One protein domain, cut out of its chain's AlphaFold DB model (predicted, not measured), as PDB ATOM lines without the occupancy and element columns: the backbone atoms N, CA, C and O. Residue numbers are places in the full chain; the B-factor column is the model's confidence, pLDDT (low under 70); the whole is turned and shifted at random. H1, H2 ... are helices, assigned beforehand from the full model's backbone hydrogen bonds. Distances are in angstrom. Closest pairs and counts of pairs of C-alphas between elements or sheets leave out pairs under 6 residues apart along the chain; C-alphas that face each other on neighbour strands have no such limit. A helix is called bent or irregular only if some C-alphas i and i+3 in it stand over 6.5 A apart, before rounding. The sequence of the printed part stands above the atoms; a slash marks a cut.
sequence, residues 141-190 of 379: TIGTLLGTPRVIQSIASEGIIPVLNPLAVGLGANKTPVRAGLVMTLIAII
ATOM      1  N   THR A 141     154.277 123.861 172.280       87.38
ATOM      2  CA  THR A 141     154.502 123.324 170.929       87.38
ATOM      3  C   THR A 141     154.574 124.433 169.877       87.38
ATOM      4  O   THR A 141     155.472 124.425 169.040       87.38
ATOM      5  N   ILE A 142     153.687 125.432 169.918       85.94
ATOM      6  CA  ILE A 142     153.719 126.561 168.972       85.94
ATOM      7  C   ILE A 142     154.980 127.408 169.185       85.94
ATOM      8  O   ILE A 142     155.630 127.799 168.212       85.94
ATOM      9  N   GLY A 143     155.360 127.665 170.439       85.06
ATOM     10  CA  GLY A 143     156.576 128.405 170.774       85.06
ATOM     11  C   GLY A 143     157.831 127.735 170.212       85.06
ATOM     12  O   GLY A 143     158.641 128.383 169.543       85.06
ATOM     13  N   THR A 144     157.956 126.421 170.403       87.38
ATOM     14  CA  THR A 144     159.088 125.637 169.886       87.38
ATOM     15  C   THR A 144     159.055 125.507 168.360       87.38
ATOM     16  O   THR A 144     160.105 125.634 167.723       87.38
ATOM     17  N   LEU A 145     157.875 125.358 167.749       85.19
ATOM     18  CA  LEU A 145     157.704 125.271 166.295       85.19
ATOM     19  C   LEU A 145     158.065 126.577 165.571       85.19
ATOM     20  O   LEU A 145     158.575 126.541 164.453       85.19
ATOM     21  N   LEU A 146     157.835 127.733 166.200       84.81
ATOM     22  CA  LEU A 146     158.193 129.037 165.633       84.81
ATOM     23  C   LEU A 146     159.644 129.445 165.934       84.81
ATOM     24  O   LEU A 146     160.259 130.147 165.125       84.81
ATOM     25  N   GLY A 147     160.186 129.028 167.082       87.25
ATOM     26  CA  GLY A 147     161.539 129.378 167.525       87.25
ATOM     27  C   GLY A 147     162.634 128.511 166.903       87.25
ATOM     28  O   GLY A 147     163.599 129.036 166.347       87.25
ATOM     29  N   THR A 148     162.475 127.186 166.937       91.00
ATOM     30  CA  THR A 148     163.527 126.231 166.533       91.00
ATOM     31  C   THR A 148     163.991 126.414 165.083       91.00
ATOM     32  O   THR A 148     165.201 126.466 164.851       91.00
ATOM     33  N   PRO A 149     163.095 126.608 164.092       92.00
ATOM     34  CA  PRO A 149     163.513 126.842 162.713       92.00
ATOM     35  C   PRO A 149     164.359 128.101 162.528       92.00
ATOM     36  O   PRO A 149     165.215 128.124 161.651       92.00
ATOM     37  N   ARG A 150     164.141 129.141 163.346       89.81
ATOM     38  CA  ARG A 150     164.934 130.379 163.296       89.81
ATOM     39  C   ARG A 150     166.344 130.155 163.823       89.81
ATOM     40  O   ARG A 150     167.290 130.627 163.206       89.81
ATOM     41  N   VAL A 151     166.484 129.403 164.917       90.81
ATOM     42  CA  VAL A 151     167.800 129.030 165.461       90.81
ATOM     43  C   VAL A 151     168.578 128.212 164.432       90.81
ATOM     44  O   VAL A 151     169.721 128.533 164.128       90.81
ATOM     45  N   ILE A 152     167.937 127.216 163.814       90.56
ATOM     46  CA  ILE A 152     168.580 126.382 162.787       90.56
ATOM     47  C   ILE A 152     168.924 127.188 161.537       90.56
ATOM     48  O   ILE A 152     170.003 127.005 160.981       90.56
ATOM     49  N   GLN A 153     168.046 128.093 161.100       90.38
ATOM     50  CA  GLN A 153     168.341 128.999 159.992       90.38
ATOM     51  C   GLN A 153     169.547 129.894 160.304       90.38
ATOM     52  O   GLN A 153     170.381 130.091 159.424       90.38
ATOM     53  N   SER A 154     169.658 130.404 161.536       88.12
ATOM     54  CA  SER A 154     170.801 131.213 161.974       88.12
ATOM     55  C   SER A 154     172.099 130.408 161.906       88.12
ATOM     56  O   SER A 154     173.040 130.843 161.251       88.12
ATOM     57  N   ILE A 155     172.114 129.196 162.470       86.94
ATOM     58  CA  ILE A 155     173.278 128.294 162.418       86.94
ATOM     59  C   ILE A 155     173.639 127.954 160.964       86.94
ATOM     60  O   ILE A 155     174.802 127.975 160.576       86.94
ATOM     61  N   ALA A 156     172.639 127.672 160.126       89.12
ATOM     62  CA  ALA A 156     172.849 127.402 158.709       89.12
ATOM     63  C   ALA A 156     173.415 128.617 157.954       89.12
ATOM     64  O   ALA A 156     174.172 128.446 157.001       89.12
ATOM     65  N   SER A 157     173.051 129.837 158.363       86.19
ATOM     66  CA  SER A 157     173.524 131.074 157.734       86.19
ATOM     67  C   SER A 157     174.986 131.401 158.036       86.19
ATOM     68  O   SER A 157     175.598 132.130 157.261       86.19
ATOM     69  N   GLU A 158     175.565 130.808 159.086       86.88
ATOM     70  CA  GLU A 158     177.004 130.898 159.368       86.88
ATOM     71  C   GLU A 158     177.849 130.097 158.363       86.88
ATOM     72  O   GLU A 158     179.055 130.302 158.264       86.88
ATOM     73  N   GLY A 159     177.245 129.171 157.606       82.31
ATOM     74  CA  GLY A 159     177.928 128.426 156.543       82.31
ATOM     75  C   GLY A 159     178.994 127.428 157.018       82.31
ATOM     76  O   GLY A 159     179.667 126.825 156.184       82.31
ATOM     77  N   ILE A 160     179.137 127.218 158.334       85.50
ATOM     78  CA  ILE A 160     180.137 126.313 158.929       85.50
ATOM     79  C   ILE A 160     179.857 124.848 158.552       85.50
ATOM     80  O   ILE A 160     180.781 124.081 158.275       85.50
ATOM     81  N   ILE A 161     178.579 124.447 158.528       85.81
ATOM     82  CA  ILE A 161     178.133 123.077 158.226       85.81
ATOM     83  C   ILE A 161     177.429 123.062 156.855       85.81
ATOM     84  O   ILE A 161     176.242 123.390 156.783       85.81
ATOM     85  N   PRO A 162     178.094 122.608 155.771       83.62
ATOM     86  CA  PRO A 162     177.570 122.687 154.406       83.62
ATOM     87  C   PRO A 162     176.226 121.987 154.197       83.62
ATOM     88  O   PRO A 162     175.403 122.439 153.403       83.62
ATOM     89  N   VAL A 163     175.982 120.897 154.933       88.75
ATOM     90  CA  VAL A 163     174.720 120.138 154.886       88.75
ATOM     91  C   VAL A 163     173.526 120.994 155.331       88.75
ATOM     92  O   VAL A 163     172.411 120.776 154.862       88.75
ATOM     93  N   LEU A 164     173.747 121.989 156.197       89.00
ATOM     94  CA  LEU A 164     172.698 122.886 156.680       89.00
ATOM     95  C   LEU A 164     172.459 124.085 155.751       89.00
ATOM     96  O   LEU A 164     171.390 124.683 155.830       89.00
ATOM     97  N   ASN A 165     173.365 124.405 154.821       88.69
ATOM     98  CA  ASN A 165     173.261 125.580 153.937       88.69
ATOM     99  C   ASN A 165     171.903 125.734 153.216       88.69
ATOM    100  O   ASN A 165     171.400 126.858 153.131       88.69
ATOM    101  N   PRO A 166     171.234 124.665 152.732       91.69
ATOM    102  CA  PRO A 166     169.918 124.806 152.106       91.69
ATOM    103  C   PRO A 166     168.837 125.366 153.044       91.69
ATOM    104  O   PRO A 166     167.858 125.940 152.552       91.69
ATOM    105  N   LEU A 167     169.004 125.201 154.364       91.44
ATOM    106  CA  LEU A 167     168.094 125.672 155.413       91.44
ATOM    107  C   LEU A 167     168.328 127.148 155.779       91.44
ATOM    108  O   LEU A 167     167.440 127.752 156.377       91.44
ATOM    109  N   ALA A 168     169.461 127.744 155.388       88.69
ATOM    110  CA  ALA A 168     169.773 129.156 155.642       88.69
ATOM    111  C   ALA A 168     168.856 130.121 154.866       88.69
ATOM    112  O   ALA A 168     168.646 131.270 155.263       88.69
ATOM    113  N   VAL A 169     168.295 129.657 153.744       89.06
ATOM    114  CA  VAL A 169     167.486 130.475 152.834       89.06
ATOM    115  C   VAL A 169     166.159 130.865 153.491       89.06
ATOM    116  O   VAL A 169     165.278 130.027 153.693       89.06
ATOM    117  N   GLY A 170     166.009 132.156 153.794       88.94
ATOM    118  CA  GLY A 170     164.764 132.754 154.278       88.94
ATOM    119  C   GLY A 170     163.895 133.313 153.150       88.94
ATOM    120  O   GLY A 170     164.419 133.786 152.144       88.94
ATOM    121  N   LEU A 171     162.571 133.295 153.327       85.62
ATOM    122  CA  LEU A 171     161.615 133.850 152.358       85.62
ATOM    123  C   LEU A 171     161.096 135.238 152.775       85.62
ATOM    124  O   LEU A 171     160.748 135.480 153.933       85.62
ATOM    125  N   GLY A 172     160.997 136.143 151.797       85.12
ATOM    126  CA  GLY A 172     160.437 137.489 151.954       85.12
ATOM    127  C   GLY A 172     161.278 138.448 152.808       85.12
ATOM    128  O   GLY A 172     162.367 138.118 153.272       85.12
ATOM    129  N   ALA A 173     160.742 139.650 153.049       80.06
ATOM    130  CA  ALA A 173     161.433 140.722 153.778       80.06
ATOM    131  C   ALA A 173     161.826 140.342 155.221       80.06
ATOM    132  O   ALA A 173     162.834 140.813 155.731       80.06
ATOM    133  N   ASN A 174     161.062 139.446 155.859       79.69
ATOM    134  CA  ASN A 174     161.323 138.976 157.226       79.69
ATOM    135  C   ASN A 174     162.207 137.714 157.286       79.69
ATOM    136  O   ASN A 174     162.292 137.107 158.353       79.69
ATOM    137  N   LYS A 175     162.806 137.279 156.163       85.81
ATOM    138  CA  LYS A 175     163.651 136.073 156.059       85.81
ATOM    139  C   LYS A 175     163.039 134.847 156.756       85.81
ATOM    140  O   LYS A 175     163.718 134.164 157.518       85.81
ATOM    141  N   THR A 176     161.762 134.549 156.520       87.25
ATOM    142  CA  THR A 176     161.068 133.490 157.268       87.25
ATOM    143  C   THR A 176     161.676 132.102 156.986       87.25
ATOM    144  O   THR A 176     161.875 131.755 155.817       87.25
ATOM    145  N   PRO A 177     161.964 131.283 158.022       91.44
ATOM    146  CA  PRO A 177     162.651 129.991 157.890       91.44
ATOM    147  C   PRO A 177     161.720 128.871 157.402       91.44
ATOM    148  O   PRO A 177     161.479 127.897 158.111       91.44
ATOM    149  N   VAL A 178     161.160 128.976 156.195       90.94
ATOM    150  CA  VAL A 178     160.181 127.978 155.715       90.94
ATOM    151  C   VAL A 178     160.818 126.601 155.508       90.94
ATOM    152  O   VAL A 178     160.240 125.596 155.912       90.94
ATOM    153  N   ARG A 179     162.034 126.538 154.946       91.00
ATOM    154  CA  ARG A 179     162.744 125.266 154.716       91.00
ATOM    155  C   ARG A 179     163.135 124.580 156.022       91.00
ATOM    156  O   ARG A 179     162.822 123.408 156.206       91.00
ATOM    157  N   ALA A 180     163.761 125.318 156.941       92.00
ATOM    158  CA  ALA A 180     164.077 124.800 158.270       92.00
ATOM    159  C   ALA A 180     162.801 124.401 159.032       92.00
ATOM    160  O   ALA A 180     162.779 123.367 159.692       92.00
ATOM    161  N   GLY A 181     161.713 125.163 158.878       92.19
ATOM    162  CA  GLY A 181     160.413 124.864 159.481       92.19
ATOM    163  C   GLY A 181     159.833 123.539 159.006       92.19
ATOM    164  O   GLY A 181     159.406 122.728 159.828       92.19
ATOM    165  N   LEU A 182     159.877 123.279 157.698       92.62
ATOM    166  CA  LEU A 182     159.404 122.023 157.116       92.62
ATOM    167  C   LEU A 182     160.218 120.829 157.624       92.62
ATOM    168  O   LEU A 182     159.631 119.838 158.057       92.62
ATOM    169  N   VAL A 183     161.551 120.939 157.635       93.38
ATOM    170  CA  VAL A 183     162.437 119.875 158.138       93.38
ATOM    171  C   VAL A 183     162.161 119.580 159.615       93.38
ATOM    172  O   VAL A 183     161.976 118.419 159.977       93.38
ATOM    173  N   MET A 184     162.050 120.607 160.464       92.88
ATOM    174  CA  MET A 184     161.769 120.406 161.891       92.88
ATOM    175  C   MET A 184     160.379 119.832 162.152       92.88
ATOM    176  O   MET A 184     160.224 118.980 163.026       92.88
ATOM    177  N   THR A 185     159.382 120.236 161.367       90.81
ATOM    178  CA  THR A 185     158.031 119.670 161.462       90.81
ATOM    179  C   THR A 185     158.031 118.191 161.077       90.81
ATOM    180  O   THR A 185     157.406 117.383 161.759       90.81
ATOM    181  N   LEU A 186     158.772 117.805 160.034       92.62
ATOM    182  CA  LEU A 186     158.903 116.403 159.629       92.62
ATOM    183  C   LEU A 186     159.552 115.551 160.730       92.62
ATOM    184  O   LEU A 186     159.050 114.473 161.046       92.62
ATOM    185  N   ILE A 187     160.627 116.047 161.352       91.25
ATOM    186  CA  ILE A 187     161.295 115.371 162.478       91.25
ATOM    187  C   ILE A 187     160.331 115.210 163.664       91.25
ATOM    188  O   ILE A 187     160.277 114.141 164.278       91.25
ATOM    189  N   ALA A 188     159.533 116.240 163.964       89.75
ATOM    190  CA  ALA A 188     158.522 116.177 165.013       89.75
ATOM    191  C   ALA A 188     157.434 115.135 164.700       89.75
ATOM    192  O   ALA A 188     157.103 114.329 165.566       89.75
ATOM    193  N   ILE A 189     156.932 115.079 163.460       91.19
ATOM    194  CA  ILE A 189     155.935 114.083 163.031       91.19
ATOM    195  C   ILE A 189     156.482 112.659 163.179       91.19
ATOM    196  O   ILE A 189     155.805 111.804 163.746       91.19
ATOM    197  N   ILE A 190     157.719 112.403 162.734       91.12
ATOM    198  CA  ILE A 190     158.368 111.090 162.898       91.12
ATOM    199  C   ILE A 190     158.466 110.728 164.385       91.12
ATOM    200  O   ILE A 190     158.156 109.602 164.770       91.12
TER     201      ILE A 190
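Overview. This is residues 141 to 190 of the 379 residues of an uncharacterized protein of Gongylonema pulchrum (UniProt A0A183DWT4). One long helix, H1, has two shorter helices packed on the same side of it at steep tilts: H2 on its last part, residues 152 to 157, and H3 near its middle, around Pro 149. Between H2 and H3 the chain loops out around residues 172 and 173 before it comes back to begin H3. The printed part has 50 residues, with three named helices in the order H1, H2, H3 and no named strand, and its class is all helix. It is compact, with a radius of gyration of the C-alphas of 10.4 A, and its outline is flat, spanning 27 by 25 by 13 A.

Arrangement. Start with H1, residues 141 to 157, the longest helix. Move on to H2, residues 162 to 167, and you find that it touches H1 with the closest C-alphas, those of Ala 156 and Leu 164, 5.0 A apart. H1 touches H2 with residues 152 to 157 alone. The two helices run opposite ways at a steep tilt of 50 degrees. Next look at H3, residues 178 to 190, which touches H1 with 13 pairs of C-alphas within 8 A. The closest are those of Pro 149 and Gly 181, 4.9 A apart. H1 and H3 run opposite ways at a steep tilt of 54 degrees. H2 and H3 only just touch, with 3 pairs of C-alphas within 8 A. Their closest C-alphas are those of Leu 167 and Ala 180, 5.0 A apart, and H3 touches H2 with residues 179 to 180 alone. Their lines are about perpendicular, at 79 degrees. The helix packing is mostly crossed, with no pair at a shallow tilt. In the backbone, every O i to N i+4 pair of H3 is within hydrogen-bond range, against 11 of 13 in H1 and 0 of 2 in H2, where 2 of 3 O i to N i+3 pairs are within range.

Along the chain. Find C-alpha 141 at (154.502, 123.324, 170.929); from there H1 runs 24.4 A to C-alpha 157 at (173.524, 131.074, 157.734). H1 is neither bent nor irregular, but only just: C-alphas 146 and 149 are 6.5 A apart. H2 runs 10.0 A from C-alpha 162 to C-alpha 167 and is irregular, with C-alphas 163 and 166 7.3 A apart. H3 runs 18.4 A from C-alpha 178 to C-alpha 190 at (158.368, 111.090, 162.898).

Size, cuts and confidence. The two C-alphas farthest apart are those of Ala 173 and Ile 190, at 31.2 A. The printed part has no cut. The link from H1 to H2 is tight, with 4 residues, and the link from H2 to H3 is short, with 10. The mean pLDDT of the printed part is 88.5, and no printed residue is under 70.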